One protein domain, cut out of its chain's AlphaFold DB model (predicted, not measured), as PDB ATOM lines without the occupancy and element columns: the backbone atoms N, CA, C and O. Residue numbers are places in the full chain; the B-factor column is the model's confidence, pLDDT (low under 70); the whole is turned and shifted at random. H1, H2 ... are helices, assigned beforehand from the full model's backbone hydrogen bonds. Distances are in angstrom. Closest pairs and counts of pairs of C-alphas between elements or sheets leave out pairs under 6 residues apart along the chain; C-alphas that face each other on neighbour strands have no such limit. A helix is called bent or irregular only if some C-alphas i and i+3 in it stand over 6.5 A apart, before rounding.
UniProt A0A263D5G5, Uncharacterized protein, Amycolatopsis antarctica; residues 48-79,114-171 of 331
ATOM      1  N   VAL A  48      23.840 -47.623  14.250       51.78
ATOM      2  CA  VAL A  48      23.869 -47.174  15.653       51.78
ATOM      3  C   VAL A  48      25.042 -46.209  15.877       51.78
ATOM      4  O   VAL A  48      26.160 -46.611  16.185       51.78
ATOM      5  N   THR A  49      24.781 -44.907  15.738       58.94
ATOM      6  CA  THR A  49      25.759 -43.801  15.849       58.94
ATOM      7  C   THR A  49      25.641 -42.827  17.053       58.94
ATOM      8  O   THR A  49      26.516 -41.968  17.162       58.94
ATOM      9  N   PRO A  50      24.705 -42.929  18.030       57.16
ATOM     10  CA  PRO A  50      24.624 -41.950  19.130       57.16
ATOM     11  C   PRO A  50      25.691 -42.130  20.227       57.16
ATOM     12  O   PRO A  50      25.983 -41.205  20.980       57.16
ATOM     13  N   VAL A  51      26.319 -43.308  20.322       53.94
ATOM     14  CA  VAL A  51      27.386 -43.577  21.310       53.94
ATOM     15  C   VAL A  51      28.665 -42.792  20.987       53.94
ATOM     16  O   VAL A  51      29.440 -42.459  21.884       53.94
ATOM     17  N   THR A  52      28.873 -42.455  19.714       57.34
ATOM     18  CA  THR A  52      30.073 -41.758  19.238       57.34
ATOM     19  C   THR A  52      30.115 -40.303  19.706       57.34
ATOM     20  O   THR A  52      31.177 -39.813  20.069       57.34
ATOM     21  N   ASP A  53      28.971 -39.629  19.788       57.03
ATOM     22  CA  ASP A  53      28.886 -38.221  20.199       57.03
ATOM     23  C   ASP A  53      29.058 -38.023  21.701       57.03
ATOM     24  O   ASP A  53      29.840 -37.201  22.171       57.03
ATOM     25  N   ALA A  54      28.432 -38.904  22.473       58.22
ATOM     26  CA  ALA A  54      28.685 -39.032  23.896       58.22
ATOM     27  C   ALA A  54      30.194 -39.220  24.189       58.22
ATOM     28  O   ALA A  54      30.728 -38.640  25.138       58.22
ATOM     29  N   ALA A  55      30.899 -39.980  23.342       56.06
ATOM     30  CA  ALA A  55      32.345 -40.146  23.438       56.06
ATOM     31  C   ALA A  55      33.120 -38.877  23.032       56.06
ATOM     32  O   ALA A  55      34.050 -38.504  23.741       56.06
ATOM     33  N   VAL A  56      32.738 -38.184  21.954       63.03
ATOM     34  CA  VAL A  56      33.370 -36.923  21.514       63.03
ATOM     35  C   VAL A  56      33.196 -35.816  22.553       63.03
ATOM     36  O   VAL A  56      34.178 -35.193  22.959       63.03
ATOM     37  N   ALA A  57      31.970 -35.584  23.022       63.47
ATOM     38  CA  ALA A  57      31.683 -34.596  24.054       63.47
ATOM     39  C   ALA A  57      32.410 -34.939  25.363       63.47
ATOM     40  O   ALA A  57      32.937 -34.054  26.036       63.47
ATOM     41  N   GLY A  58      32.510 -36.233  25.690       65.31
ATOM     42  CA  GLY A  58      33.309 -36.702  26.818       65.31
ATOM     43  C   GLY A  58      34.804 -36.421  26.651       65.31
ATOM     44  O   GLY A  58      35.450 -36.000  27.606       65.31
ATOM     45  N   VAL A  59      35.355 -36.574  25.442       64.88
ATOM     46  CA  VAL A  59      36.751 -36.212  25.142       64.88
ATOM     47  C   VAL A  59      36.972 -34.706  25.294       64.88
ATOM     48  O   VAL A  59      37.962 -34.311  25.908       64.88
ATOM     49  N   HIS A  60      36.060 -33.858  24.809       66.06
ATOM     50  CA  HIS A  60      36.174 -32.404  24.965       66.06
ATOM     51  C   HIS A  60      36.151 -31.981  26.443       66.06
ATOM     52  O   HIS A  60      37.005 -31.210  26.876       66.06
ATOM     53  N   ASP A  61      35.242 -32.538  27.245       64.88
ATOM     54  CA  ASP A  61      35.162 -32.262  28.684       64.88
ATOM     55  C   ASP A  61      36.397 -32.766  29.449       64.88
ATOM     56  O   ASP A  61      36.907 -32.063  30.320       64.88
ATOM     57  N   ILE A  62      36.928 -33.947  29.103       63.62
ATOM     58  CA  ILE A  62      38.191 -34.448  29.668       63.62
ATOM     59  C   ILE A  62      39.333 -33.491  29.319       63.62
ATOM     60  O   ILE A  62      40.145 -33.163  30.181       63.62
ATOM     61  N   THR A  63      39.394 -33.015  28.075       64.81
ATOM     62  CA  THR A  63      40.449 -32.099  27.620       64.81
ATOM     63  C   THR A  63      40.337 -30.739  28.322       64.81
ATOM     64  O   THR A  63      41.352 -30.182  28.747       64.81
ATOM     65  N   GLY A  64      39.113 -30.246  28.533       70.94
ATOM     66  CA  GLY A  64      38.825 -29.045  29.320       70.94
ATOM     67  C   GLY A  64      39.211 -29.200  30.793       70.94
ATOM     68  O   GLY A  64      39.975 -28.389  31.310       70.94
ATOM     69  N   GLY A  65      38.793 -30.287  31.446       65.12
ATOM     70  CA  GLY A  65      39.137 -30.573  32.843       65.12
ATOM     71  C   GLY A  65      40.634 -30.810  33.061       65.12
ATOM     72  O   GLY A  65      41.192 -30.396  34.076       65.12
ATOM     73  N   VAL A  66      41.326 -31.426  32.096       69.06
ATOM     74  CA  VAL A  66      42.793 -31.551  32.114       69.06
ATOM     75  C   VAL A  66      43.454 -30.184  31.959       69.06
ATOM     76  O   VAL A  66      44.440 -29.926  32.642       69.06
ATOM     77  N   SER A  67      42.915 -29.298  31.121       69.56
ATOM     78  CA  SER A  67      43.430 -27.933  30.967       69.56
ATOM     79  C   SER A  67      43.247 -27.112  32.248       69.56
ATOM     80  O   SER A  67      44.211 -26.514  32.715       69.56
ATOM     81  N   GLU A  68      42.077 -27.175  32.897       70.50
ATOM     82  CA  GLU A  68      41.851 -26.541  34.210       70.50
ATOM     83  C   GLU A  68      42.769 -27.120  35.298       70.50
ATOM     84  O   GLU A  68      43.319 -26.384  36.123       70.50
ATOM     85  N   LEU A  69      42.993 -28.439  35.284       66.25
ATOM     86  CA  LEU A  69      43.933 -29.085  36.195       66.25
ATOM     87  C   LEU A  69      45.358 -28.578  35.957       66.25
ATOM     88  O   LEU A  69      46.043 -28.234  36.920       66.25
ATOM     89  N   LEU A  70      45.803 -28.524  34.698       70.81
ATOM     90  CA  LEU A  70      47.132 -28.051  34.314       70.81
ATOM     91  C   LEU A  70      47.332 -26.569  34.654       70.81
ATOM     92  O   LEU A  70      48.395 -26.235  35.169       70.81
ATOM     93  N   ASP A  71      46.318 -25.721  34.495       71.06
ATOM     94  CA  ASP A  71      46.339 -24.319  34.940       71.06
ATOM     95  C   ASP A  71      46.354 -24.187  36.476       71.06
ATOM     96  O   ASP A  71      46.906 -23.232  37.038       71.06
ATOM     97  N   GLY A  72      45.814 -25.176  37.192       65.62
ATOM     98  CA  GLY A  72      45.899 -25.289  38.649       65.62
ATOM     99  C   GLY A  72      47.262 -25.767  39.175       65.62
ATOM    100  O   GLY A  72      47.639 -25.435  40.304       65.62
ATOM    101  N   VAL A  73      48.048 -26.508  38.383       69.06
ATOM    102  CA  VAL A  73      49.355 -27.066  38.799       69.06
ATOM    103  C   VAL A  73      50.396 -25.990  39.165       69.06
ATOM    104  O   VAL A  73      51.064 -26.158  40.195       69.06
ATOM    105  N   PRO A  74      50.544 -24.867  38.431       62.66
ATOM    106  CA  PRO A  74      51.387 -23.743  38.839       62.66
ATOM    107  C   PRO A  74      51.044 -23.214  40.236       62.66
ATOM    108  O   PRO A  74      51.938 -22.850  40.994       62.66
ATOM    109  N   ARG A  75      49.763 -23.242  40.633       58.41
ATOM    110  CA  ARG A  75      49.316 -22.791  41.965       58.41
ATOM    111  C   ARG A  75      49.668 -23.777  43.078       58.41
ATOM    112  O   ARG A  75      49.898 -23.362  44.206       58.41
ATOM    113  N   LEU A  76      49.762 -25.069  42.765       55.88
ATOM    114  CA  LEU A  76      50.222 -26.105  43.702       55.88
ATOM    115  C   LEU A  76      51.751 -26.138  43.852       55.88
ATOM    116  O   LEU A  76      52.268 -26.715  44.810       55.88
ATOM    117  N   SER A  77      52.468 -25.561  42.887       53.84
ATOM    118  CA  SER A  77      53.932 -25.522  42.841       53.84
ATOM    119  C   SER A  77      54.524 -24.171  43.227       53.84
ATOM    120  O   SER A  77      55.737 -24.108  43.444       53.84
ATOM    121  N   GLN A  78      53.699 -23.132  43.415       52.62
ATOM    122  CA  GLN A  78      54.145 -21.949  44.135       52.62
ATOM    123  C   GLN A  78      54.650 -22.400  45.510       52.62
ATOM    124  O   GLN A  78      53.926 -23.096  46.236       52.62
ATOM    125  N   PRO A  79      55.911 -22.085  45.862       50.09
ATOM    126  CA  PRO A  79      56.356 -22.277  47.224       50.09
ATOM    127  C   PRO A  79      55.340 -21.542  48.085       50.09
ATOM    128  O   PRO A  79      55.032 -20.383  47.824       50.09
ATOM    129  N   HIS A 114      39.320 -30.541  47.533       79.44
ATOM    130  CA  HIS A 114      38.295 -29.972  46.653       79.44
ATOM    131  C   HIS A 114      38.761 -29.893  45.205       79.44
ATOM    132  O   HIS A 114      37.974 -30.198  44.331       79.44
ATOM    133  N   VAL A 115      40.040 -29.602  44.946       78.12
ATOM    134  CA  VAL A 115      40.563 -29.592  43.569       78.12
ATOM    135  C   VAL A 115      40.478 -30.982  42.933       78.12
ATOM    136  O   VAL A 115      40.106 -31.111  41.773       78.12
ATOM    137  N   VAL A 116      40.780 -32.042  43.693       80.69
ATOM    138  CA  VAL A 116      40.652 -33.422  43.193       80.69
ATOM    139  C   VAL A 116      39.189 -33.812  42.988       80.69
ATOM    140  O   VAL A 116      38.883 -34.488  42.009       80.69
ATOM    141  N   LEU A 117      38.291 -33.404  43.891       82.38
ATOM    142  CA  LEU A 117      36.860 -33.670  43.746       82.38
ATOM    143  C   LEU A 117      36.244 -32.905  42.573       82.38
ATOM    144  O   LEU A 117      35.511 -33.516  41.808       82.38
ATOM    145  N   ASP A 118      36.575 -31.627  42.397       82.75
ATOM    146  CA  ASP A 118      36.103 -30.812  41.274       82.75
ATOM    147  C   ASP A 118      36.628 -31.371  39.952       82.75
ATOM    148  O   ASP A 118      35.866 -31.520  39.000       82.75
ATOM    149  N   PHE A 119      37.900 -31.783  39.907       79.56
ATOM    150  CA  PHE A 119      38.448 -32.465  38.739       79.56
ATOM    151  C   PHE A 119      37.723 -33.784  38.458       79.56
ATOM    152  O   PHE A 119      37.365 -34.054  37.318       79.56
ATOM    153  N   ALA A 120      37.490 -34.622  39.472       77.31
ATOM    154  CA  ALA A 120      36.775 -35.882  39.282       77.31
ATOM    155  C   ALA A 120      35.326 -35.649  38.820       77.31
ATOM    156  O   ALA A 120      34.844 -36.357  37.935       77.31
ATOM    157  N   ASP A 121      34.646 -34.646  39.378       83.19
ATOM    158  CA  ASP A 121      33.284 -34.283  38.995       83.19
ATOM    159  C   ASP A 121      33.224 -33.800  37.541       83.19
ATOM    160  O   ASP A 121      32.435 -34.304  36.741       83.19
ATOM    161  N   GLN A 122      34.111 -32.883  37.158       79.06
ATOM    162  CA  GLN A 122      34.116 -32.309  35.818       79.06
ATOM    163  C   GLN A 122      34.679 -33.244  34.747       79.06
ATOM    164  O   GLN A 122      34.107 -33.332  33.667       79.06
ATOM    165  N   ALA A 123      35.787 -33.935  35.018       73.19
ATOM    166  CA  ALA A 123      36.487 -34.734  34.014       73.19
ATOM    167  C   ALA A 123      35.936 -36.159  33.889       73.19
ATOM    168  O   ALA A 123      36.194 -36.822  32.887       73.19
ATOM    169  N   VAL A 124      35.210 -36.662  34.897       77.00
ATOM    170  CA  VAL A 124      34.703 -38.044  34.898       77.00
ATOM    171  C   VAL A 124      33.191 -38.087  35.070       77.00
ATOM    172  O   VAL A 124      32.504 -38.660  34.226       77.00
ATOM    173  N   VAL A 125      32.651 -37.485  36.133       82.19
ATOM    174  CA  VAL A 125      31.227 -37.647  36.474       82.19
ATOM    175  C   VAL A 125      30.324 -36.961  35.451       82.19
ATOM    176  O   VAL A 125      29.391 -37.592  34.959       82.19
ATOM    177  N   ARG A 126      30.603 -35.708  35.078       79.12
ATOM    178  CA  ARG A 126      29.804 -34.959  34.095       79.12
ATOM    179  C   ARG A 126      29.792 -35.597  32.702       79.12
ATOM    180  O   ARG A 126      28.690 -35.771  32.177       79.12
ATOM    181  N   PRO A 127      30.937 -36.003  32.123       75.38
ATOM    182  CA  PRO A 127      30.967 -36.735  30.863       75.38
ATOM    183  C   PRO A 127      30.103 -37.988  30.909       75.38
ATOM    184  O   PRO A 127      29.245 -38.173  30.054       75.38
ATOM    185  N   VAL A 128      30.271 -38.814  31.948       73.88
ATOM    186  CA  VAL A 128      29.519 -40.066  32.109       73.88
ATOM    187  C   VAL A 128      28.023 -39.802  32.308       73.88
ATOM    188  O   VAL A 128      27.193 -40.495  31.730       73.88
ATOM    189  N   ALA A 129      27.649 -38.784  33.080       77.44
ATOM    190  CA  ALA A 129      26.249 -38.409  33.258       77.44
ATOM    191  C   ALA A 129      25.618 -37.932  31.940       77.44
ATOM    192  O   ALA A 129      24.475 -38.278  31.647       77.44
ATOM    193  N   ARG A 130      26.364 -37.182  31.115       77.12
ATOM    194  CA  ARG A 130      25.900 -36.745  29.794       77.12
ATOM    195  C   ARG A 130      25.778 -37.917  28.822       77.12
ATOM    196  O   ARG A 130      24.782 -37.985  28.110       77.12
ATOM    197  N   THR A 131      26.735 -38.850  28.812       75.25
ATOM    198  CA  THR A 131      26.672 -40.033  27.941       75.25
ATOM    199  C   THR A 131      25.486 -40.923  28.296       75.25
ATOM    200  O   THR A 131      24.728 -41.305  27.405       75.25
ATOM    201  N   LEU A 132      25.261 -41.188  29.588       77.38
ATOM    202  CA  LEU A 132      24.072 -41.907  30.041       77.38
ATOM    203  C   LEU A 132      22.786 -41.151  29.706       77.38
ATOM    204  O   LEU A 132      21.838 -41.777  29.245       77.38
ATOM    205  N   GLY A 133      22.761 -39.826  29.878       83.38
ATOM    206  CA  GLY A 133      21.603 -39.003  29.526       83.38
ATOM    207  C   GLY A 133      21.276 -39.038  28.030       83.38
ATOM    208  O   GLY A 133      20.108 -39.114  27.662       83.38
ATOM    209  N   ALA A 134      22.288 -39.043  27.158       76.94
ATOM    210  CA  ALA A 134      22.103 -39.175  25.713       76.94
ATOM    211  C   ALA A 134      21.573 -40.567  25.334       76.94
ATOM    212  O   ALA A 134      20.642 -40.681  24.539       76.94
ATOM    213  N   VAL A 135      22.111 -41.627  25.947       76.56
ATOM    214  CA  VAL A 135      21.615 -42.998  25.747       76.56
ATOM    215  C   VAL A 135      20.171 -43.125  26.229       76.56
ATOM    216  O   VAL A 135      19.333 -43.665  25.513       76.56
ATOM    217  N   GLU A 136      19.852 -42.591  27.406       86.06
ATOM    218  CA  GLU A 136      18.487 -42.566  27.934       86.06
ATOM    219  C   GLU A 136      17.540 -41.781  27.016       86.06
ATOM    220  O   GLU A 136      16.413 -42.215  26.782       86.06
ATOM    221  N   HIS A 137      17.991 -40.660  26.448       84.50
ATOM    222  CA  HIS A 137      17.206 -39.880  25.496       84.50
ATOM    223  C   HIS A 137      16.884 -40.677  24.225       84.50
ATOM    224  O   HIS A 137      15.724 -40.726  23.823       84.50
ATOM    225  N   VAL A 138      17.870 -41.368  23.647       79.19
ATOM    226  CA  VAL A 138      17.682 -42.223  22.462       79.19
ATOM    227  C   VAL A 138      16.770 -43.412  22.764       79.19
ATOM    228  O   VAL A 138      15.924 -43.763  21.946       79.19
ATOM    229  N   LEU A 139      16.904 -44.017  23.948       80.25
ATOM    230  CA  LEU A 139      16.035 -45.118  24.373       80.25
ATOM    231  C   LEU A 139      14.586 -44.662  24.583       80.25
ATOM    232  O   LEU A 139      13.664 -45.421  24.290       80.25
ATOM    233  N   ASN A 140      14.379 -43.437  25.070       90.06
ATOM    234  CA  ASN A 140      13.048 -42.878  25.298       90.06
ATOM    235  C   ASN A 140      12.416 -42.248  24.043       90.06
ATOM    236  O   ASN A 140      11.193 -42.109  24.010       90.06
ATOM    237  N   ARG A 141      13.211 -41.851  23.037       90.88
ATOM    238  CA  ARG A 141      12.756 -41.253  21.765       90.88
ATOM    239  C   ARG A 141      13.601 -41.731  20.577       90.88
ATOM    240  O   ARG A 141      14.449 -40.986  20.080       90.88
ATOM    241  N   PRO A 142      13.382 -42.964  20.096       86.50
ATOM    242  CA  PRO A 142      14.136 -43.504  18.967       86.50
ATOM    243  C   PRO A 142      13.939 -42.701  17.669       86.50
ATOM    244  O   PRO A 142      14.830 -42.683  16.825       86.50
ATOM    245  N   GLU A 143      12.815 -42.000  17.506       90.12
ATOM    246  CA  GLU A 143      12.543 -41.132  16.354       90.12
ATOM    247  C   GLU A 143      13.457 -39.897  16.261       90.12
ATOM    248  O   GLU A 143      13.685 -39.396  15.159       90.12
ATOM    249  N   ASP A 144      14.019 -39.434  17.383       87.38
ATOM    250  CA  ASP A 144      14.934 -38.287  17.420       87.38
ATOM    251  C   ASP A 144      16.389 -38.701  17.117       87.38
ATOM    252  O   ASP A 144      17.228 -37.851  16.809       87.38
ATOM    253  N   ALA A 145      16.692 -40.006  17.133       77.69
ATOM    254  CA  ALA A 145      18.033 -40.544  16.919       77.69
ATOM    255  C   ALA A 145      18.725 -40.036  15.636       77.69
ATOM    256  O   ALA A 145      19.835 -39.522  15.766       77.69
ATOM    257  N   PRO A 146      18.133 -40.099  14.423       73.44
ATOM    258  CA  PRO A 146      18.821 -39.667  13.200       73.44
ATOM    259  C   PRO A 146      19.179 -38.177  13.208       73.44
ATOM    260  O   PRO A 146      20.202 -37.782  12.659       73.44
ATOM    261  N   ARG A 147      18.369 -37.350  13.878       75.94
ATOM    262  CA  ARG A 147      18.594 -35.906  13.959       75.94
ATOM    263  C   ARG A 147      19.694 -35.559  14.952       75.94
ATOM    264  O   ARG A 147      20.521 -34.706  14.656       75.94
ATOM    265  N   VAL A 148      19.723 -36.263  16.087       72.12
ATOM    266  CA  VAL A 148      20.841 -36.174  17.028       72.12
ATOM    267  C   VAL A 148      22.107 -36.603  16.304       72.12
ATOM    268  O   VAL A 148      23.022 -35.810  16.249       72.12
ATOM    269  N   ILE A 149      22.125 -37.758  15.632       64.06
ATOM    270  CA  ILE A 149      23.281 -38.295  14.889       64.06
ATOM    271  C   ILE A 149      23.890 -37.283  13.900       64.06
ATOM    272  O   ILE A 149      25.112 -37.134  13.873       64.06
ATOM    273  N   GLU A 150      23.077 -36.587  13.101       71.44
ATOM    274  CA  GLU A 150      23.573 -35.594  12.135       71.44
ATOM    275  C   GLU A 150      24.165 -34.341  12.799       71.44
ATOM    276  O   GLU A 150      25.132 -33.778  12.293       71.44
ATOM    277  N   GLU A 151      23.608 -33.907  13.931       69.50
ATOM    278  CA  GLU A 151      24.068 -32.725  14.678       69.50
ATOM    279  C   GLU A 151      25.290 -33.028  15.568       69.50
ATOM    280  O   GLU A 151      26.086 -32.151  15.899       69.50
ATOM    281  N   ALA A 152      25.438 -34.301  15.913       61.94
ATOM    282  CA  ALA A 152      26.325 -34.865  16.915       61.94
ATOM    283  C   ALA A 152      27.652 -35.409  16.374       61.94
ATOM    284  O   ALA A 152      28.603 -35.617  17.120       61.94
ATOM    285  N   LEU A 153      27.729 -35.722  15.082       46.34
ATOM    286  CA  LEU A 153      28.955 -36.238  14.487       46.34
ATOM    287  C   LEU A 153      29.861 -35.058  14.113       46.34
ATOM    288  O   LEU A 153      29.664 -34.469  13.045       46.34
ATOM    289  N   PRO A 154      30.893 -34.707  14.917       57.69
ATOM    290  CA  PRO A 154      31.961 -33.878  14.382       57.69
ATOM    291  C   PRO A 154      32.530 -34.597  13.163       57.69
ATOM    292  O   PRO A 154      32.671 -35.828  13.148       57.69
ATOM    293  N   THR A 155      32.872 -33.839  12.123       63.62
ATOM    294  CA  THR A 155      33.557 -34.439  10.984       63.62
ATOM    295  C   THR A 155      34.815 -35.146  11.498       63.62
ATOM    296  O   THR A 155      35.519 -34.598  12.349       63.62
ATOM    297  N   PRO A 156      35.119 -36.370  11.029       51.62
ATOM    298  CA  PRO A 156      36.220 -37.177  11.562       51.62
ATOM    299  C   PRO A 156      37.566 -36.433  11.556       51.62
ATOM    300  O   PRO A 156      38.415 -36.682  12.406       51.62
ATOM    301  N   GLU A 157      37.733 -35.456  10.664       67.38
ATOM    302  CA  GLU A 157      38.881 -34.546  10.628       67.38
ATOM    303  C   GLU A 157      39.066 -33.730  11.920       67.38
ATOM    304  O   GLU A 157      40.201 -33.531  12.345       67.38
ATOM    305  N   GLN A 158      37.986 -33.313  12.589       69.50
ATOM    306  CA  GLN A 158      38.040 -32.490  13.805       69.50
ATOM    307  C   GLN A 158      38.505 -33.271  15.040       69.50
ATOM    308  O   GLN A 158      39.114 -32.692  15.935       69.50
ATOM    309  N   VAL A 159      38.240 -34.579  15.096       63.06
ATOM    310  CA  VAL A 159      38.599 -35.429  16.248       63.06
ATOM    311  C   VAL A 159      39.927 -36.139  16.016       63.06
ATOM    312  O   VAL A 159      40.744 -36.262  16.926       63.06
ATOM    313  N   VAL A 160      40.170 -36.609  14.792       67.88
ATOM    314  CA  VAL A 160      41.337 -37.437  14.481       67.88
ATOM    315  C   VAL A 160      42.599 -36.591  14.312       67.88
ATOM    316  O   VAL A 160      43.658 -37.011  14.775       67.88
ATOM    317  N   ALA A 161      42.516 -35.395  13.715       70.81
ATOM    318  CA  ALA A 161      43.701 -34.567  13.478       70.81
ATOM    319  C   ALA A 161      44.424 -34.140  14.776       70.81
ATOM    320  O   ALA A 161      45.634 -34.357  14.845       70.81
ATOM    321  N   PRO A 162      43.740 -33.661  15.836       72.56
ATOM    322  CA  PRO A 162      44.406 -33.283  17.085       72.56
ATOM    323  C   PRO A 162      45.017 -34.482  17.817       72.56
ATOM    324  O   PRO A 162      46.092 -34.377  18.402       72.56
ATOM    325  N   ILE A 163      44.354 -35.644  17.774       68.31
ATOM    326  CA  ILE A 163      44.857 -36.872  18.405       68.31
ATOM    327  C   ILE A 163      46.105 -37.371  17.673       68.31
ATOM    328  O   ILE A 163      47.079 -37.760  18.314       68.31
ATOM    329  N   LEU A 164      46.097 -37.349  16.337       71.62
ATOM    330  CA  LEU A 164      47.262 -37.727  15.541       71.62
ATOM    331  C   LEU A 164      48.416 -36.730  15.699       71.62
ATOM    332  O   LEU A 164      49.561 -37.161  15.771       71.62
ATOM    333  N   GLU A 165      48.132 -35.433  15.815       77.56
ATOM    334  CA  GLU A 165      49.137 -34.398  16.087       77.56
ATOM    335  C   GLU A 165      49.774 -34.569  17.475       77.56
ATOM    336  O   GLU A 165      50.992 -34.434  17.619       77.56
ATOM    337  N   LEU A 166      48.967 -34.943  18.476       69.75
ATOM    338  CA  LEU A 166      49.434 -35.283  19.819       69.75
ATOM    339  C   LEU A 166      50.260 -36.576  19.821       69.75
ATOM    340  O   LEU A 166      51.181 -36.717  20.609       69.75
ATOM    341  N   LEU A 167      49.944 -37.541  18.960       66.94
ATOM    342  CA  LEU A 167      50.679 -38.804  18.876       66.94
ATOM    343  C   LEU A 167      51.925 -38.722  17.987       66.94
ATOM    344  O   LEU A 167      52.739 -39.646  18.040       66.94
ATOM    345  N   ASP A 168      52.099 -37.661  17.190       75.88
ATOM    346  CA  ASP A 168      53.272 -37.520  16.330       75.88
ATOM    347  C   ASP A 168      54.532 -37.295  17.193       75.88
ATOM    348  O   ASP A 168      54.701 -36.236  17.810       75.88
ATOM    349  N   PRO A 169      55.474 -38.259  17.234       58.91
ATOM    350  CA  PRO A 169      56.706 -38.133  18.007       58.91
ATOM    351  C   PRO A 169      57.570 -36.941  17.565       58.91
ATOM    352  O   PRO A 169      58.455 -36.520  18.312       58.91
ATOM    353  N   ARG A 170      57.338 -36.390  16.363       74.69
ATOM    354  CA  ARG A 170      58.050 -35.215  15.839       74.69
ATOM    355  C   ARG A 170      57.555 -33.903  16.442       74.69
ATOM    356  O   ARG A 170      58.360 -32.980  16.569       74.69
ATOM    357  N   SER A 171      56.302 -33.843  16.890       66.75
ATOM    358  CA  SER A 171      55.731 -32.681  17.587       66.75
ATOM    359  C   SER A 171      56.416 -32.424  18.936       66.75
ATOM    360  O   SER A 171      56.476 -31.293  19.407       66.75
TER     361      SER A 171
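AT A GLANCE: This is residues 48 to 79 and 114 to 171 of the 331 residues of an uncharacterized protein of Amycolatopsis antarctica (UniProt A0A263D5G5). What does the printed part look like? H1 and the bent helix H2 form a long pair side by side, running opposite ways; H3 folds back at one end to residues 50 to 53 of H1, and H4 lies on the other side of H1 from H2, its residues 160 to 167 sticking out. What makes it up? The printed part has 90 residues with four named helices, H1, H2, H3 and H4 along the chain, and no named strand: all helix. It is loose, radius of gyration of the C-alphas 16.4 A, and flat, spanning 57 by 37 by 15 A.

HOW THE PARTS SIT: What touches the first helix, H1, residues 50 to 77? H2, residues 114 to 140, was assigned as one helix by its hydrogen bonds but is bent, C-alphas 123 and 126 being 6.7 A apart. H1 touches arm H2a, residues 114 to 123, at a shallow tilt of 24 degrees, opposite ways, closest C-alphas Ile 62 and Ala 123 at 4.7 A. It touches arm H2b, residues 126 to 140, at 14 degrees, also shallow and opposite ways, closest C-alphas Ala 54 and Thr 131 at 4.6 A. Where do the last two helices stand? H3, residues 142 to 152, touches residues 50 to 53 of H1 at a steep tilt of 48 degrees, closest C-alphas Asp 53 and Ala 152 at 5.3 A. H4, residues 156 to 167, is close to H1 but not clearly touching, closest C-alphas Val 56 and Val 159 at 7.6 A. Are the backbones complete? Every O i to N i+4 pair is within hydrogen-bond range in H2a and H2b, against 21 of 24 in H1, 5 of 7 in H3 and 6 of 8 in H4.

IN THESE COORDINATES: Where does H1 run? It spans 41.1 A from C-alpha 50 at (24.624, -41.950, 19.130). How long are the others? H2a spans 13.6 A, H2b 20.5 A, H3 15.1 A and H4 16.3 A, ending at C-alpha 167, (50.679, -38.804, 18.876); H3 is irregular, C-alphas 143 and 146 being 7.2 A apart.

THE WHOLE: Is anything missing? Residues 80 to 113 are not printed, with 19.6 A between C-alphas 79 and 114 across the cut; the links H2 to H3 and H3 to H4 are tight. How sure is the model? Mean pLDDT of the printed part is 70.2, and 44 residues are under 70, among them 48 to 63 and 151 to 160.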